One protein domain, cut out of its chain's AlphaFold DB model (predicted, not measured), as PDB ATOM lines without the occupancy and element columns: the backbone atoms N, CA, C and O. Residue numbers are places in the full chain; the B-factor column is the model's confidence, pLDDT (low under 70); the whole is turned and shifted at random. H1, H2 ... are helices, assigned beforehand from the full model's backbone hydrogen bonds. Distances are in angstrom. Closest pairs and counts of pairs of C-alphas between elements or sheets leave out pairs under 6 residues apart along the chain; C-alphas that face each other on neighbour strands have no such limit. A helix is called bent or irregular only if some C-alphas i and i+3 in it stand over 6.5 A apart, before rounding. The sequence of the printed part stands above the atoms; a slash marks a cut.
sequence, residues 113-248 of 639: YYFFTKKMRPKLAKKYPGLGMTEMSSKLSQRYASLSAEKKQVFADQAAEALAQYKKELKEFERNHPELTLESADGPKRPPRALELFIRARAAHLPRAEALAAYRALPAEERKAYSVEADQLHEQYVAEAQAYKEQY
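What this domain is: This is residues 113 to 248 of the 639 residues of the protein "Nucleolar transcription factor 1" of Amphibalanus amphitrite (UniProt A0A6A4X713). Two small helical lobes stand well apart, H1 and H2 with residues 155 to 159 of H3 in one, H5 and H6 with residues 223 to 230 of H7 in the other. The long H3 reaches out of the first lobe, and a thin link holding the short H4 leads from its far end to the second, leaving an open space between H3 and H7. The printed part has 136 residues with seven named helices, H1 to H7 in order, and no named strand: all helix. It is extended, with a radius of gyration of the C-alphas of 22.7 A and spans of 61 by 45 by 27 A.

How they stand to each other: Start at H3, residues 149 to 176, where residues 155 to 159 alone touch H1, residues 113 to 125; the closest C-alphas, of Phe 115 and Phe 155, are 6.1 A apart. H1 touches H2, residues 133 to 145, at a steep tilt of 58 degrees, closest at C-alphas 117 and 140, 6.7 A. H7, residues 220 to 247, is apart from H3; its residues 223 to 230 alone touch H5, residues 194 to 203, closest at C-alphas 226 and 194, 4.6 A. H5 touches H6, residues 208 to 217, about perpendicular at 79 degrees, closest at C-alphas 203 and 211, 5.6 A. H4, residues 182 to 185, touches no helix and is too short for an O i to N i+4 pair. Every such pair is within hydrogen-bond range in H2, H5 and H6, against 7 of 9 in H1 and 22 of 24 in both H3 and H7.

Where its parts are: Find C-alpha 149 at (248.602, 265.769, 239.298); from there H3 runs 40.2 A to C-alpha 176. H7 runs 40.6 A to C-alpha 247 at (197.375, 270.337, 229.908). H1 is irregular, with C-alphas 119 and 122 7.0 A apart.

The domain as a whole: Look at Pro 129 and Glu 221 for the two C-alphas farthest apart, 64.6 A. The printed part has no cut, and no link is long. Residues 177 to 187 and 248 have pLDDT under 70.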
ATOM      1  N   TYR A 113     239.078 273.768 241.183       92.88
ATOM      2  CA  TYR A 113     239.648 275.108 241.035       92.88
ATOM      3  C   TYR A 113     239.050 276.131 242.019       92.88
ATOM      4  O   TYR A 113     239.765 277.005 242.513       92.88
ATOM      5  N   TYR A 114     237.766 276.022 242.371       94.00
ATOM      6  CA  TYR A 114     237.167 276.833 243.434       94.00
ATOM      7  C   TYR A 114     237.813 276.552 244.802       94.00
ATOM      8  O   TYR A 114     238.195 277.498 245.487       94.00
ATOM      9  N   PHE A 115     238.024 275.288 245.185       93.12
ATOM     10  CA  PHE A 115     238.693 274.962 246.455       93.12
ATOM     11  C   PHE A 115     240.151 275.447 246.485       93.12
ATOM     12  O   PHE A 115     240.572 276.092 247.452       93.12
ATOM     13  N   PHE A 116     240.893 275.264 245.388       94.19
ATOM     14  CA  PHE A 116     242.226 275.848 245.221       94.19
ATOM     15  C   PHE A 116     242.210 277.378 245.365       94.19
ATOM     16  O   PHE A 116     243.007 277.937 246.121       94.19
ATOM     17  N   THR A 117     241.300 278.078 244.678       92.75
ATOM     18  CA  THR A 117     241.228 279.547 244.747       92.75
ATOM     19  C   THR A 117     240.772 280.047 246.113       92.75
ATOM     20  O   THR A 117     241.351 281.021 246.590       92.75
ATOM     21  N   LYS A 118     239.846 279.367 246.803       93.38
ATOM     22  CA  LYS A 118     239.473 279.660 248.199       93.38
ATOM     23  C   LYS A 118     240.701 279.607 249.123       93.38
ATOM     24  O   LYS A 118     240.912 280.529 249.905       93.38
ATOM     25  N   LYS A 119     241.566 278.592 248.969       92.81
ATOM     26  CA  LYS A 119     242.796 278.407 249.770       92.81
ATOM     27  C   LYS A 119     243.956 279.338 249.367       92.81
ATOM     28  O   LYS A 119     244.756 279.721 250.221       92.81
ATOM     29  N   MET A 120     244.070 279.707 248.087       91.31
ATOM     30  CA  MET A 120     245.221 280.459 247.549       91.31
ATOM     31  C   MET A 120     244.984 281.958 247.335       91.31
ATOM     32  O   MET A 120     245.944 282.725 247.413       91.31
ATOM     33  N   ARG A 121     243.749 282.412 247.091       89.94
ATOM     34  CA  ARG A 121     243.425 283.836 246.889       89.94
ATOM     35  C   ARG A 121     243.864 284.734 248.057       89.94
ATOM     36  O   ARG A 121     244.521 285.727 247.754       89.94
ATOM     37  N   PRO A 122     243.620 284.424 249.351       91.25
ATOM     38  CA  PRO A 122     244.121 285.266 250.444       91.25
ATOM     39  C   PRO A 122     245.656 285.282 250.513       91.25
ATOM     40  O   PRO A 122     246.255 286.341 250.692       91.25
ATOM     41  N   LYS A 123     246.315 284.136 250.271       91.31
ATOM     42  CA  LYS A 123     247.788 284.044 250.214       91.31
ATOM     43  C   LYS A 123     248.385 284.845 249.050       91.31
ATOM     44  O   LYS A 123     249.516 285.311 249.152       91.31
ATOM     45  N   LEU A 124     247.647 284.999 247.950       87.69
ATOM     46  CA  LEU A 124     248.061 285.800 246.801       87.69
ATOM     47  C   LEU A 124     247.770 287.293 247.005       87.69
ATOM     48  O   LEU A 124     248.617 288.106 246.655       87.69
ATOM     49  N   ALA A 125     246.637 287.646 247.620       88.62
ATOM     50  CA  ALA A 125     246.290 289.023 247.968       88.62
ATOM     51  C   ALA A 125     247.300 289.631 248.957       88.62
ATOM     52  O   ALA A 125     247.825 290.708 248.690       88.62
ATOM     53  N   LYS A 126     247.682 288.901 250.022       91.19
ATOM     54  CA  LYS A 126     248.749 289.334 250.951       91.19
ATOM     55  C   LYS A 126     250.108 289.561 250.260       91.19
ATOM     56  O   LYS A 126     250.890 290.369 250.739       91.19
ATOM     57  N   LYS A 127     250.399 288.869 249.147       89.19
ATOM     58  CA  LYS A 127     251.655 289.022 248.379       89.19
ATOM     59  C   LYS A 127     251.578 290.030 247.226       89.19
ATOM     60  O   LYS A 127     252.608 290.329 246.632       89.19
ATOM     61  N   TYR A 128     250.388 290.525 246.892       86.44
ATOM     62  CA  TYR A 128     250.165 291.519 245.842       86.44
ATOM     63  C   TYR A 128     249.015 292.469 246.239       86.44
ATOM     64  O   TYR A 128     247.960 292.453 245.594       86.44
ATOM     65  N   PRO A 129     249.178 293.283 247.302       85.38
ATOM     66  CA  PRO A 129     248.209 294.325 247.631       85.38
ATOM     67  C   PRO A 129     248.042 295.284 246.440       85.38
ATOM     68  O   PRO A 129     249.003 295.604 245.745       85.38
ATOM     69  N   GLY A 130     246.803 295.700 246.170       82.12
ATOM     70  CA  GLY A 130     246.457 296.576 245.041       82.12
ATOM     71  C   GLY A 130     246.286 295.893 243.673       82.12
ATOM     72  O   GLY A 130     245.813 296.540 242.742       82.12
ATOM     73  N   LEU A 131     246.603 294.600 243.522       81.81
ATOM     74  CA  LEU A 131     246.428 293.893 242.245       81.81
ATOM     75  C   LEU A 131     244.940 293.686 241.903       81.81
ATOM     76  O   LEU A 131     244.143 293.299 242.761       81.81
ATOM     77  N   GLY A 132     244.553 293.888 240.641       86.31
ATOM     78  CA  GLY A 132     243.145 293.823 240.241       86.31
ATOM     79  C   GLY A 132     242.548 292.411 240.349       86.31
ATOM     80  O   GLY A 132     243.234 291.414 240.123       86.31
ATOM     81  N   MET A 133     241.237 292.296 240.611       84.06
ATOM     82  CA  MET A 133     240.524 291.002 240.687       84.06
ATOM     83  C   MET A 133     240.809 290.090 239.477       84.06
ATOM     84  O   MET A 133     241.033 288.889 239.634       84.06
ATOM     85  N   THR A 134     240.834 290.663 238.271       88.44
ATOM     86  CA  THR A 134     241.129 289.962 237.011       88.44
ATOM     87  C   THR A 134     242.567 289.434 236.959       88.44
ATOM     88  O   THR A 134     242.799 288.321 236.491       88.44
ATOM     89  N   GLU A 135     243.530 290.194 237.477       88.94
ATOM     90  CA  GLU A 135     244.961 289.863 237.474       88.94
ATOM     91  C   GLU A 135     245.285 288.820 238.548       88.94
ATOM     92  O   GLU A 135     245.990 287.849 238.274       88.94
ATOM     93  N   MET A 136     244.686 288.946 239.739       87.75
ATOM     94  CA  MET A 136     244.689 287.887 240.751       87.75
ATOM     95  C   MET A 136     244.081 286.594 240.198       87.75
ATOM     96  O   MET A 136     244.668 285.528 240.358       87.75
ATOM     97  N   SER A 137     242.942 286.679 239.500       89.38
ATOM     98  CA  SER A 137     242.292 285.512 238.881       89.38
ATOM     99  C   SER A 137     243.166 284.874 237.797       89.38
ATOM    100  O   SER A 137     243.249 283.653 237.728       89.38
ATOM    101  N   SER A 138     243.866 285.677 236.989       91.81
ATOM    102  CA  SER A 138     244.817 285.195 235.981       91.81
ATOM    103  C   SER A 138     246.010 284.468 236.619       91.81
ATOM    104  O   SER A 138     246.279 283.316 236.272       91.81
ATOM    105  N   LYS A 139     246.659 285.077 237.625       90.06
ATOM    106  CA  LYS A 139     247.759 284.455 238.385       90.06
ATOM    107  C   LYS A 139     247.320 283.175 239.116       90.06
ATOM    108  O   LYS A 139     248.105 282.233 239.211       90.06
ATOM    109  N   LEU A 140     246.081 283.110 239.614       92.62
ATOM    110  CA  LEU A 140     245.509 281.894 240.207       92.62
ATOM    111  C   LEU A 140     245.285 280.795 239.159       92.62
ATOM    112  O   LEU A 140     245.717 279.667 239.390       92.62
ATOM    113  N   SER A 141     244.697 281.112 238.001       92.62
ATOM    114  CA  SER A 141     244.501 280.149 236.907       92.62
ATOM    115  C   SER A 141     245.834 279.571 236.426       92.62
ATOM    116  O   SER A 141     245.962 278.357 236.277       92.62
ATOM    117  N   GLN A 142     246.850 280.425 236.248       93.19
ATOM    118  CA  GLN A 142     248.194 280.002 235.852       93.19
ATOM    119  C   GLN A 142     248.830 279.076 236.901       93.19
ATOM    120  O   GLN A 142     249.351 278.021 236.548       93.19
ATOM    121  N   ARG A 143     248.735 279.423 238.195       90.88
ATOM    122  CA  ARG A 143     249.264 278.582 239.283       90.88
ATOM    123  C   ARG A 143     248.535 277.248 239.432       90.88
ATOM    124  O   ARG A 143     249.175 276.266 239.794       90.88
ATOM    125  N   TYR A 144     247.231 277.195 239.158       92.31
ATOM    126  CA  TYR A 144     246.484 275.936 239.145       92.31
ATOM    127  C   TYR A 144     246.899 275.050 237.967       92.31
ATOM    128  O   TYR A 144     247.110 273.851 238.143       92.31
ATOM    129  N   ALA A 145     247.086 275.636 236.778       92.88
ATOM    130  CA  ALA A 145     247.593 274.912 235.616       92.88
ATOM    131  C   ALA A 145     248.962 274.266 235.907       92.88
ATOM    132  O   ALA A 145     249.144 273.088 235.602       92.88
ATOM    133  N   SER A 146     249.866 274.983 236.589       91.00
ATOM    134  CA  SER A 146     251.208 274.509 236.959       91.00
ATOM    135  C   SER A 146     251.292 273.589 238.193       91.00
ATOM    136  O   SER A 146     252.399 273.286 238.629       91.00
ATOM    137  N   LEU A 147     250.180 273.157 238.806       91.94
ATOM    138  CA  LEU A 147     250.229 272.138 239.873       91.94
ATOM    139  C   LEU A 147     250.537 270.735 239.316       91.94
ATOM    140  O   LEU A 147     250.105 270.403 238.208       91.94
ATOM    141  N   SER A 148     251.191 269.885 240.118       93.38
ATOM    142  CA  SER A 148     251.297 268.440 239.845       93.38
ATOM    143  C   SER A 148     249.920 267.762 239.865       93.38
ATOM    144  O   SER A 148     248.945 268.326 240.376       93.38
ATOM    145  N   ALA A 149     249.834 266.554 239.302       91.44
ATOM    146  CA  ALA A 149     248.602 265.769 239.298       91.44
ATOM    147  C   ALA A 149     248.104 265.493 240.727       91.44
ATOM    148  O   ALA A 149     246.952 265.799 241.017       91.44
ATOM    149  N   GLU A 150     248.975 265.058 241.650       92.19
ATOM    150  CA  GLU A 150     248.580 264.772 243.043       92.19
ATOM    151  C   GLU A 150     248.003 266.019 243.730       92.19
ATOM    152  O   GLU A 150     246.958 265.978 244.375       92.19
ATOM    153  N   LYS A 151     248.644 267.178 243.530       90.69
ATOM    154  CA  LYS A 151     248.204 268.450 244.124       90.69
ATOM    155  C   LYS A 151     246.916 268.987 243.500       90.69
ATOM    156  O   LYS A 151     246.266 269.816 244.130       90.69
ATOM    157  N   LYS A 152     246.537 268.541 242.297       91.50
ATOM    158  CA  LYS A 152     245.200 268.757 241.716       91.50
ATOM    159  C   LYS A 152     244.189 267.752 242.272       91.50
ATOM    160  O   LYS A 152     243.067 268.162 242.559       91.50
ATOM    161  N   GLN A 153     244.595 266.496 242.468       92.00
ATOM    162  CA  GLN A 153     243.742 265.415 242.964       92.00
ATOM    163  C   GLN A 153     243.157 265.744 244.340       92.00
ATOM    164  O   GLN A 153     241.942 265.765 244.462       92.00
ATOM    165  N   VAL A 154     243.968 266.211 245.298       93.88
ATOM    166  CA  VAL A 154     243.482 266.628 246.635       93.88
ATOM    167  C   VAL A 154     242.342 267.665 246.571       93.88
ATOM    168  O   VAL A 154     241.445 267.658 247.410       93.88
ATOM    169  N   PHE A 155     242.331 268.560 245.573       93.31
ATOM    170  CA  PHE A 155     241.217 269.499 245.373       93.31
ATOM    171  C   PHE A 155     240.042 268.896 244.583       93.31
ATOM    172  O   PHE A 155     238.919 269.385 244.705       93.31
ATOM    173  N   ALA A 156     240.278 267.870 243.762       92.62
ATOM    174  CA  ALA A 156     239.231 267.090 243.106       92.62
ATOM    175  C   ALA A 156     238.472 266.216 244.113       92.62
ATOM    176  O   ALA A 156     237.244 266.219 244.084       92.62
ATOM    177  N   ASP A 157     239.179 265.581 245.047       93.31
ATOM    178  CA  ASP A 157     238.605 264.767 246.121       93.31
ATOM    179  C   ASP A 157     237.729 265.634 247.039       93.31
ATOM    180  O   ASP A 157     236.549 265.344 247.220       93.31
ATOM    181  N   GLN A 158     238.242 266.791 247.485       92.56
ATOM    182  CA  GLN A 158     237.465 267.792 248.239       92.56
ATOM    183  C   GLN A 158     236.219 268.285 247.485       92.56
ATOM    184  O   GLN A 158     235.184 268.558 248.094       92.56
ATOM    185  N   ALA A 159     236.289 268.401 246.156       93.62
ATOM    186  CA  ALA A 159     235.138 268.779 245.341       93.62
ATOM    187  C   ALA A 159     234.138 267.628 245.140       93.62
ATOM    188  O   ALA A 159     232.945 267.889 244.989       93.62
ATOM    189  N   ALA A 160     234.597 266.375 245.143       92.50
ATOM    190  CA  ALA A 160     233.749 265.188 245.073       92.50
ATOM    191  C   ALA A 160     233.023 264.939 246.405       92.50
ATOM    192  O   ALA A 160     231.813 264.716 246.398       92.50
ATOM    193  N   GLU A 161     233.731 265.058 247.532       94.19
ATOM    194  CA  GLU A 161     233.180 264.938 248.885       94.19
ATOM    195  C   GLU A 161     232.112 266.005 249.148       94.19
ATOM    196  O   GLU A 161     230.966 265.667 249.449       94.19
ATOM    197  N   ALA A 162     232.433 267.286 248.928       92.75
ATOM    198  CA  ALA A 162     231.468 268.370 249.095       92.75
ATOM    199  C   ALA A 162     230.245 268.200 248.175       92.75
ATOM    200  O   ALA A 162     229.121 268.503 248.564       92.75
ATOM    201  N   LEU A 163     230.432 267.680 246.952       91.81
ATOM    202  CA  LEU A 163     229.326 267.371 246.038       91.81
ATOM    203  C   LEU A 163     228.487 266.169 246.507       91.81
ATOM    204  O   LEU A 163     227.305 266.101 246.171       91.81
ATOM    205  N   ALA A 164     229.062 265.232 247.263       91.62
ATOM    206  CA  ALA A 164     228.339 264.123 247.881       91.62
ATOM    207  C   ALA A 164     227.552 264.571 249.124       91.62
ATOM    208  O   ALA A 164     226.394 264.181 249.261       91.62
ATOM    209  N   GLN A 165     228.132 265.432 249.969       92.44
ATOM    210  CA  GLN A 165     227.455 266.081 251.104       92.44
ATOM    211  C   GLN A 165     226.258 266.909 250.615       92.44
ATOM    212  O   GLN A 165     225.118 266.583 250.938       92.44
ATOM    213  N   TYR A 166     226.490 267.831 249.674       91.81
ATOM    214  CA  TYR A 166     225.443 268.618 249.010       91.81
ATOM    215  C   TYR A 166     224.305 267.761 248.429       91.81
ATOM    216  O   TYR A 166     223.148 268.148 248.501       91.81
ATOM    217  N   LYS A 167     224.593 266.582 247.856       90.00
ATOM    218  CA  LYS A 167     223.550 265.671 247.337       90.00
ATOM    219  C   LYS A 167     222.699 265.018 248.432       90.00
ATOM    220  O   LYS A 167     221.584 264.604 248.125       90.00
ATOM    221  N   LYS A 168     223.214 264.870 249.657       91.50
ATOM    222  CA  LYS A 168     222.439 264.396 250.815       91.50
ATOM    223  C   LYS A 168     221.580 265.534 251.358       91.50
ATOM    224  O   LYS A 168     220.364 265.399 251.382       91.50
ATOM    225  N   GLU A 169     222.210 266.668 251.661       91.06
ATOM    226  CA  GLU A 169     221.552 267.893 252.135       91.06
ATOM    227  C   GLU A 169     220.420 268.333 251.195       91.06
ATOM    228  O   GLU A 169     219.338 268.690 251.643       91.06
ATOM    229  N   LEU A 170     220.645 268.284 249.874       86.56
ATOM    230  CA  LEU A 170     219.643 268.670 248.882       86.56
ATOM    231  C   LEU A 170     218.434 267.727 248.892       86.56
ATOM    232  O   LEU A 170     217.317 268.213 248.814       86.56
ATOM    233  N   LYS A 171     218.642 266.411 249.033       85.75
ATOM    234  CA  LYS A 171     217.544 265.436 249.151       85.75
ATOM    235  C   LYS A 171     216.757 265.598 250.448       85.75
ATOM    236  O   LYS A 171     215.553 265.391 250.454       85.75
ATOM    237  N   GLU A 172     217.439 265.934 251.536       88.44
ATOM    238  CA  GLU A 172     216.816 266.218 252.829       88.44
ATOM    239  C   GLU A 172     215.982 267.503 252.762       88.44
ATOM    240  O   GLU A 172     214.824 267.501 253.166       88.44
ATOM    241  N   PHE A 173     216.516 268.556 252.138       85.12
ATOM    242  CA  PHE A 173     215.763 269.769 251.827       85.12
ATOM    243  C   PHE A 173     214.554 269.478 250.921       85.12
ATOM    244  O   PHE A 173     213.455 269.920 251.214       85.12
ATOM    245  N   GLU A 174     214.728 268.705 249.847       80.19
ATOM    246  CA  GLU A 174     213.656 268.374 248.892       80.19
ATOM    247  C   GLU A 174     212.599 267.410 249.472       80.19
ATOM    248  O   GLU A 174     211.474 267.398 248.992       80.19
ATOM    249  N   ARG A 175     212.917 266.657 250.538       78.88
ATOM    250  CA  ARG A 175     211.933 265.914 251.350       78.88
ATOM    251  C   ARG A 175     211.162 266.836 252.298       78.88
ATOM    252  O   ARG A 175     209.977 266.624 252.514       78.88
ATOM    253  N   ASN A 176     211.846 267.811 252.896       75.88
ATOM    254  CA  ASN A 176     211.274 268.696 253.913       75.88
ATOM    255  C   ASN A 176     210.515 269.905 253.318       75.88
ATOM    256  O   ASN A 176     209.775 270.548 254.050       75.88
ATOM    257  N   HIS A 177     210.711 270.206 252.027       68.88
ATOM    258  CA  HIS A 177     210.108 271.330 251.291       68.88
ATOM    259  C   HIS A 177     209.514 270.872 249.937       68.88
ATOM    260  O   HIS A 177     210.011 271.275 248.871       68.88
ATOM    261  N   PRO A 178     208.504 269.974 249.932       63.81
ATOM    262  CA  PRO A 178     207.904 269.435 248.705       63.81
ATOM    263  C   PRO A 178     207.310 270.522 247.788       63.81
ATOM    264  O   PRO A 178     207.394 270.420 246.560       63.81
ATOM    265  N   GLU A 179     206.802 271.613 248.357       52.62
ATOM    266  CA  GLU A 179     206.290 272.800 247.659       52.62
ATOM    267  C   GLU A 179     207.372 273.580 246.882       52.62
ATOM    268  O   GLU A 179     207.064 274.346 245.964       52.62
ATOM    269  N   LEU A 180     208.656 273.355 247.190       63.44
ATOM    270  CA  LEU A 180     209.801 273.946 246.488       63.44
ATOM    271  C   LEU A 180     210.508 272.982 245.518       63.44
ATOM    272  O   LEU A 180     211.483 273.362 244.843       63.44
ATOM    273  N   THR A 181     210.015 271.751 245.379       56.19
ATOM    274  CA  THR A 181     210.447 270.827 244.324       56.19
ATOM    275  C   THR A 181     209.761 271.150 242.996       56.19
ATOM    276  O   THR A 181     208.619 270.790 242.745       56.19
ATOM    277  N   LEU A 182     210.508 271.770 242.075       56.19
ATOM    278  CA  LEU A 182     210.088 272.068 240.691       56.19
ATOM    279  C   LEU A 182     209.917 270.814 239.794       56.19
ATOM    280  O   LEU A 182     209.998 270.928 238.571       56.19
ATOM    281  N   GLU A 183     209.689 269.630 240.369       50.12
ATOM    282  CA  GLU A 183     209.568 268.344 239.662       50.12
ATOM    283  C   GLU A 183     208.504 268.412 238.550       50.12
ATOM    284  O   GLU A 183     208.796 268.080 237.402       50.12
ATOM    285  N   SER A 184     207.320 268.951 238.863       44.50
ATOM    286  CA  SER A 184     206.193 269.122 237.928       44.50
ATOM    287  C   SER A 184     206.342 270.312 236.967       44.50
ATOM    288  O   SER A 184     205.519 270.492 236.072       44.50
ATOM    289  N   ALA A 185     207.368 271.152 237.146       50.41
ATOM    290  CA  ALA A 185     207.494 272.467 236.506       50.41
ATOM    291  C   ALA A 185     208.635 272.572 235.477       50.41
ATOM    292  O   ALA A 185     208.805 273.630 234.857       50.41
ATOM    293  N   ASP A 186     209.414 271.505 235.259       57.56
ATOM    294  CA  ASP A 186     210.282 271.372 234.078       57.56
ATOM    295  C   ASP A 186     209.582 270.690 232.880       57.56
ATOM    296  O   ASP A 186     210.038 270.842 231.741       57.56
ATOM    297  N   GLY A 187     208.425 270.060 233.119       68.38
ATOM    298  CA  GLY A 187     207.724 269.189 232.174       68.38
ATOM    299  C   GLY A 187     208.402 267.817 232.043       68.38
ATOM    300  O   GLY A 187     209.363 267.533 232.769       68.38
ATOM    301  N   PRO A 188     207.940 266.966 231.110       79.31
ATOM    302  CA  PRO A 188     208.528 265.659 230.837       79.31
ATOM    303  C   PRO A 188     210.059 265.684 230.740       79.31
ATOM    304  O   PRO A 188     210.668 266.527 230.064       79.31
ATOM    305  N   LYS A 189     210.707 264.724 231.407       81.06
ATOM    306  CA  LYS A 189     212.173 264.628 231.502       81.06
ATOM    307  C   LYS A 189     212.720 263.861 230.292       81.06
ATOM    308  O   LYS A 189     212.362 262.715 230.053       81.06
ATOM    309  N   ARG A 190     213.628 264.483 229.524       81.94
ATOM    310  CA  ARG A 190     214.148 263.917 228.260       81.94
ATOM    311  C   ARG A 190     214.719 262.491 228.448       81.94
ATOM    312  O   ARG A 190     215.648 262.338 229.248       81.94
ATOM    313  N   PRO A 191     214.288 261.492 227.655       87.06
ATOM    314  CA  PRO A 191     214.757 260.114 227.768       87.06
ATOM    315  C   PRO A 191     216.254 259.951 227.448       87.06
ATOM    316  O   PRO A 191     216.851 260.779 226.739       87.06
ATOM    317  N   PRO A 192     216.878 258.870 227.961       89.75
ATOM    318  CA  PRO A 192     218.244 258.487 227.619       89.75
ATOM    319  C   PRO A 192     218.401 258.181 226.119       89.75
ATOM    320  O   PRO A 192     217.450 257.873 225.412       89.75
ATOM    321  N   ARG A 193     219.640 258.263 225.626       89.19
ATOM    322  CA  ARG A 193     220.021 257.796 224.278       89.19
ATOM    323  C   ARG A 193     220.591 256.382 224.364       89.19
ATOM    324  O   ARG A 193     221.045 256.002 225.433       89.19
ATOM    325  N   ALA A 194     220.717 255.681 223.240       91.12
ATOM    326  CA  ALA A 194     221.259 254.318 223.152       91.12
ATOM    327  C   ALA A 194     222.554 254.070 223.959       91.12
ATOM    328  O   ALA A 194     222.635 253.151 224.768       91.12
ATOM    329  N   LEU A 195     223.549 254.956 223.825       92.12
ATOM    330  CA  LEU A 195     224.781 254.906 224.628       92.12
ATOM    331  C   LEU A 195     224.525 255.103 226.133       92.12
ATOM    332  O   LEU A 195     225.220 254.524 226.957       92.12
ATOM    333  N   GLU A 196     223.560 255.944 226.506       91.69
ATOM    334  CA  GLU A 196     223.207 256.219 227.902       91.69
ATOM    335  C   GLU A 196     222.410 255.068 228.532       91.69
ATOM    336  O   GLU A 196     222.580 254.804 229.718       91.69
ATOM    337  N   LEU A 197     221.582 254.370 227.744       93.69
ATOM    338  CA  LEU A 197     220.923 253.117 228.129       93.69
ATOM    339  C   LEU A 197     221.970 252.036 228.399       93.69
ATOM    340  O   LEU A 197     222.020 251.500 229.503       93.69
ATOM    341  N   PHE A 198     222.895 251.817 227.459       94.56
ATOM    342  CA  PHE A 198     224.026 250.910 227.661       94.56
ATOM    343  C   PHE A 198     224.880 251.282 228.888       94.56
ATOM    344  O   PHE A 198     225.232 250.405 229.676       94.56
ATOM    345  N   ILE A 199     225.184 252.572 229.095       94.12
ATOM    346  CA  ILE A 199     225.894 253.034 230.298       94.12
ATOM    347  C   ILE A 199     225.109 252.649 231.552       94.12
ATOM    348  O   ILE A 199     225.673 251.992 232.421       94.12
ATOM    349  N   ARG A 200     223.817 252.986 231.641       92.62
ATOM    350  CA  ARG A 200     222.975 252.655 232.804       92.62
ATOM    351  C   ARG A 200     222.888 251.148 233.062       92.62
ATOM    352  O   ARG A 200     222.957 250.747 234.217       92.62
ATOM    353  N   ALA A 201     222.767 250.338 232.012       91.19
ATOM    354  CA  ALA A 201     222.572 248.896 232.116       91.19
ATOM    355  C   ALA A 201     223.863 248.102 232.393       91.19
ATOM    356  O   ALA A 201     223.821 247.111 233.114       91.19
ATOM    357  N   ARG A 202     225.002 248.482 231.788       91.25
ATOM    358  CA  ARG A 202     226.218 247.633 231.735       91.25
ATOM    359  C   ARG A 202     227.536 248.345 232.052       91.25
ATOM    360  O   ARG A 202     228.509 247.665 232.355       91.25
ATOM    361  N   ALA A 203     227.601 249.678 232.001       89.00
ATOM    362  CA  ALA A 203     228.873 250.416 232.087       89.00
ATOM    363  C   ALA A 203     228.851 251.642 233.028       89.00
ATOM    364  O   ALA A 203     229.663 252.552 232.880       89.00
ATOM    365  N   ALA A 204     227.948 251.675 234.015       89.56
ATOM    366  CA  ALA A 204     227.756 252.824 234.910       89.56
ATOM    367  C   ALA A 204     228.953 253.097 235.844       89.56
ATOM    368  O   ALA A 204     229.099 254.208 236.349       89.56
ATOM    369  N   HIS A 205     229.802 252.089 236.057       86.75
ATOM    370  CA  HIS A 205     231.041 252.170 236.832       86.75
ATOM    371  C   HIS A 205     232.252 252.632 235.998       86.75
ATOM    372  O   HIS A 205     233.268 253.016 236.572       86.75
ATOM    373  N   LEU A 206     232.165 252.603 234.660       88.31
ATOM    374  CA  LEU A 206     233.269 252.962 233.768       88.31
ATOM    375  C   LEU A 206     233.292 254.469 233.467       88.31
ATOM    376  O   LEU A 206     232.237 255.098 233.313       88.31
ATOM    377  N   PRO A 207     234.478 255.076 233.280       90.94
ATOM    378  CA  PRO A 207     234.565 256.428 232.753       90.94
ATOM    379  C   PRO A 207     234.009 256.465 231.323       90.94
ATOM    380  O   PRO A 207     234.169 255.545 230.518       90.94
ATOM    381  N   ARG A 208     233.358 257.578 230.969       87.81
ATOM    382  CA  ARG A 208     232.540 257.688 229.746       87.81
ATOM    383  C   ARG A 208     233.290 257.406 228.432       87.81
ATOM    384  O   ARG A 208     232.651 257.069 227.438       87.81
ATOM    385  N   ALA A 209     234.616 257.547 228.410       91.44
ATOM    386  CA  ALA A 209     235.445 257.204 227.254       91.44
ATOM    387  C   ALA A 209     235.527 255.683 227.025       91.44
ATOM    388  O   ALA A 209     235.334 255.226 225.898       91.44
ATOM    389  N   GLU A 210     235.733 254.905 228.089       93.06
ATOM    390  CA  GLU A 210     235.787 253.438 228.055       93.06
ATOM    391  C   GLU A 210     234.399 252.842 227.817       93.06
ATOM    392  O   GLU A 210     234.244 251.985 226.954       93.06
ATOM    393  N   ALA A 211     233.358 253.376 228.464       93.19
ATOM    394  CA  ALA A 211     231.980 252.965 228.185       93.19
ATOM    395  C   ALA A 211     231.575 253.207 226.711       93.19
ATOM    396  O   ALA A 211     230.861 252.404 226.112       93.19
ATOM    397  N   LEU A 212     232.070 254.285 226.089       93.00
ATOM    398  CA  LEU A 212     231.892 254.547 224.656       93.00
ATOM    399  C   LEU A 212     232.716 253.596 223.768       93.00
ATOM    400  O   LEU A 212     232.284 253.290 222.656       93.00
ATOM    401  N   ALA A 213     233.881 253.129 224.224       93.19
ATOM    402  CA  ALA A 213     234.644 252.093 223.531       93.19
ATOM    403  C   ALA A 213     233.919 250.738 223.600       93.19
ATOM    404  O   ALA A 213     233.688 250.128 222.558       93.19
ATOM    405  N   ALA A 214     233.444 250.333 224.782       92.38
ATOM    406  CA  ALA A 214     232.654 249.118 224.979       92.38
ATOM    407  C   ALA A 214     231.369 249.117 224.125       92.38
ATOM    408  O   ALA A 214     231.119 248.164 223.392       92.38
ATOM    409  N   TYR A 215     230.615 250.223 224.099       92.44
ATOM    410  CA  TYR A 215     229.428 250.373 223.240       92.44
ATOM    411  C   TYR A 215     229.730 250.230 221.733       92.44
ATOM    412  O   TYR A 215     228.895 249.768 220.953       92.44
ATOM    413  N   ARG A 216     230.935 250.624 221.297       92.31
ATOM    414  CA  ARG A 216     231.405 250.433 219.914       92.31
ATOM    415  C   ARG A 216     231.895 249.010 219.643       92.31
ATOM    416  O   ARG A 216     231.808 248.583 218.498       92.31
ATOM    417  N   ALA A 217     232.375 248.301 220.662       92.81
ATOM    418  CA  ALA A 217     232.799 246.905 220.579       92.81
ATOM    419  C   ALA A 217     231.625 245.906 220.595       92.81
ATOM    420  O   ALA A 217     231.787 244.797 220.097       92.81
ATOM    421  N   LEU A 218     230.445 246.297 221.106       93.38
ATOM    422  CA  LEU A 218     229.222 245.482 221.039       93.38
ATOM    423  C   LEU A 218     228.925 244.988 219.608       93.38
ATOM    424  O   LEU A 218     229.131 245.760 218.662       93.38
ATOM    425  N   PRO A 219     228.341 243.786 219.437       95.25
ATOM    426  CA  PRO A 219     227.764 243.330 218.175       95.25
ATOM    427  C   PRO A 219     226.802 244.349 217.553       95.25
ATOM    428  O   PRO A 219     226.159 245.141 218.249       95.25
ATOM    429  N   ALA A 220     226.677 244.318 216.224       91.06
ATOM    430  CA  ALA A 220     225.825 245.257 215.497       91.06
ATOM    431  C   ALA A 220     224.358 245.191 215.959       91.06
ATOM    432  O   ALA A 220     223.741 246.238 216.137       91.06
ATOM    433  N   GLU A 221     223.835 243.991 216.225       91.56
ATOM    434  CA  GLU A 221     222.439 243.788 216.623       91.56
ATOM    435  C   GLU A 221     222.153 244.276 218.053       91.56
ATOM    436  O   GLU A 221     221.203 245.031 218.246       91.56
ATOM    437  N   GLU A 222     223.020 243.994 219.037       91.94
ATOM    438  CA  GLU A 222     222.913 244.588 220.386       91.94
ATOM    439  C   GLU A 222     222.947 246.126 220.330       91.94
ATOM    440  O   GLU A 222     222.195 246.814 221.022       91.94
ATOM    441  N   ARG A 223     223.795 246.692 219.462       92.69
ATOM    442  CA  ARG A 223     223.907 248.148 219.283       92.69
ATOM    443  C   ARG A 223     222.688 248.758 218.575       92.69
ATOM    444  O   ARG A 223     222.346 249.914 218.841       92.69
ATOM    445  N   LYS A 224     222.018 248.003 217.692       90.88
ATOM    446  CA  LYS A 224     220.708 248.369 217.124       90.88
ATOM    447  C   LYS A 224     219.613 248.300 218.188       90.88
ATOM    448  O   LYS A 224     218.829 249.236 218.254       90.88
ATOM    449  N   ALA A 225     219.589 247.273 219.040       93.38
ATOM    450  CA  ALA A 225     218.568 247.109 220.080       93.38
ATOM    451  C   ALA A 225     218.500 248.327 221.020       93.38
ATOM    452  O   ALA A 225     217.453 248.961 221.109       93.38
ATOM    453  N   TYR A 226     219.637 248.762 221.583       92.94
ATOM    454  CA  TYR A 226     219.707 250.007 222.373       92.94
ATOM    455  C   TYR A 226     219.312 251.267 221.583       92.94
ATOM    456  O   TYR A 226     218.950 252.285 222.174       92.94
ATOM    457  N   SER A 227     219.421 251.239 220.252       88.62
ATOM    458  CA  SER A 227     218.969 252.338 219.397       88.62
ATOM    459  C   SER A 227     217.446 252.321 219.253       88.62
ATOM    460  O   SER A 227     216.831 253.343 219.509       88.62
ATOM    461  N   VAL A 228     216.831 251.171 218.962       91.00
ATOM    462  CA  VAL A 228     215.365 251.015 218.910       91.00
ATOM    463  C   VAL A 228     214.718 251.367 220.256       91.00
ATOM    464  O   VAL A 228     213.769 252.144 220.285       91.00
ATOM    465  N   GLU A 229     215.285 250.905 221.371       93.50
ATOM    466  CA  GLU A 229     214.839 251.244 222.733       93.50
ATOM    467  C   GLU A 229     214.871 252.769 222.987       93.50
ATOM    468  O   GLU A 229     213.914 253.353 223.493       93.50
ATOM    469  N   ALA A 230     215.941 253.456 222.568       90.31
ATOM    470  CA  ALA A 230     216.067 254.914 222.682       90.31
ATOM    471  C   ALA A 230     215.166 255.711 221.718       90.31
ATOM    472  O   ALA A 230     215.018 256.931 221.875       90.31
ATOM    473  N   ASP A 231     214.625 255.057 220.694       87.75
ATOM    474  CA  ASP A 231     213.714 255.638 219.715       87.75
ATOM    475  C   ASP A 231     212.275 255.509 220.245       87.75
ATOM    476  O   ASP A 231     211.624 256.538 220.427       87.75
ATOM    477  N   GLN A 232     211.872 254.316 220.698       90.75
ATOM    478  CA  GLN A 232     210.608 254.051 221.405       90.75
ATOM    479  C   GLN A 232     210.431 254.934 222.652       90.75
ATOM    480  O   GLN A 232     209.406 255.597 222.813       90.75
ATOM    481  N   LEU A 233     211.456 255.030 223.510       91.50
ATOM    482  CA  LEU A 233     211.436 255.929 224.673       91.50
ATOM    483  C   LEU A 233     211.316 257.410 224.270       91.50
ATOM    484  O   LEU A 233     210.843 258.221 225.065       91.50
ATOM    485  N   HIS A 234     211.745 257.798 223.061       87.94
ATOM    486  CA  HIS A 234     211.535 259.162 222.570       87.94
ATOM    487  C   HIS A 234     210.134 259.393 222.012       87.94
ATOM    488  O   HIS A 234     209.615 260.490 222.179       87.94
ATOM    489  N   GLU A 235     209.527 258.396 221.380       87.31
ATOM    490  CA  GLU A 235     208.143 258.462 220.904       87.31
ATOM    491  C   GLU A 235     207.177 258.581 222.090       87.31
ATOM    492  O   GLU A 235     206.368 259.507 222.124       87.31
ATOM    493  N   GLN A 236     207.368 257.758 223.129       89.69
ATOM    494  CA  GLN A 236     206.662 257.876 224.412       89.69
ATOM    495  C   GLN A 236     206.827 259.273 225.030       89.69
ATOM    496  O   GLN A 236     205.840 259.923 225.359       89.69
ATOM    497  N   TYR A 237     208.062 259.778 225.109       89.06
ATOM    498  CA  TYR A 237     208.349 261.131 225.595       89.06
ATOM    499  C   TYR A 237     207.692 262.242 224.760       89.06
ATOM    500  O   TYR A 237     207.322 263.280 225.301       89.06
ATOM    501  N   VAL A 238     207.584 262.076 223.438       85.06
ATOM    502  CA  VAL A 238     206.928 263.066 222.573       85.06
ATOM    503  C   VAL A 238     205.422 263.072 222.821       85.06
ATOM    504  O   VAL A 238     204.874 264.161 222.951       85.06
ATOM    505  N   ALA A 239     204.791 261.906 222.990       86.31
ATOM    506  CA  ALA A 239     203.383 261.805 223.374       86.31
ATOM    507  C   ALA A 239     203.118 262.386 224.779       86.31
ATOM    508  O   ALA A 239     202.226 263.215 224.942       86.31
ATOM    509  N   GLU A 240     203.948 262.048 225.772       88.31
ATOM    510  CA  GLU A 240     203.911 262.621 227.130       88.31
ATOM    511  C   GLU A 240     204.037 264.157 227.090       88.31
ATOM    512  O   GLU A 240     203.291 264.882 227.745       88.31
ATOM    513  N   ALA A 241     204.944 264.676 226.259       84.56
ATOM    514  CA  ALA A 241     205.154 266.108 226.060       84.56
ATOM    515  C   ALA A 241     204.074 266.793 225.199       84.56
ATOM    516  O   ALA A 241     203.941 268.015 225.257       84.56
ATOM    517  N   GLN A 242     203.296 266.048 224.412       83.75
ATOM    518  CA  GLN A 242     202.104 266.558 223.730       83.75
ATOM    519  C   GLN A 242     200.939 266.672 224.718       83.75
ATOM    520  O   GLN A 242     200.410 267.770 224.871       83.75
ATOM    521  N   ALA A 243     200.657 265.620 225.492       84.38
ATOM    522  CA  ALA A 243     199.656 265.648 226.559       84.38
ATOM    523  C   ALA A 243     199.961 266.732 227.615       84.38
ATOM    524  O   ALA A 243     199.086 267.511 227.986       84.38
ATOM    525  N   TYR A 244     201.227 266.880 228.033       80.38
ATOM    526  CA  TYR A 244     201.634 267.971 228.926       80.38
ATOM    527  C   TYR A 244     201.492 269.356 228.266       80.38
ATOM    528  O   TYR A 244     201.196 270.325 228.953       80.38
ATOM    529  N   LYS A 245     201.648 269.493 226.941       78.31
ATOM    530  CA  LYS A 245     201.351 270.764 226.252       78.31
ATOM    531  C   LYS A 245     199.845 271.053 226.196       78.31
ATOM    532  O   LYS A 245     199.456 272.212 226.277       78.31
ATOM    533  N   GLU A 246     199.010 270.033 226.041       79.12
ATOM    534  CA  GLU A 246     197.548 270.174 226.059       79.12
ATOM    535  C   GLU A 246     197.054 270.570 227.461       79.12
ATOM    536  O   GLU A 246     196.248 271.488 227.590       79.12
ATOM    537  N   GLN A 247     197.628 269.973 228.511       70.12
ATOM    538  CA  GLN A 247     197.375 270.337 229.908       70.12
ATOM    539  C   GLN A 247     197.971 271.707 230.300       70.12
ATOM    540  O   GLN A 247     197.380 272.418 231.112       70.12
ATOM    541  N   TYR A 248     199.116 272.096 229.722       69.56
ATOM    542  CA  TYR A 248     199.813 273.363 229.982       69.56
ATOM    543  C   TYR A 248     200.081 274.148 228.676       69.56
ATOM    544  O   TYR A 248     201.224 274.187 228.208       69.56
TER     545      TYR A 248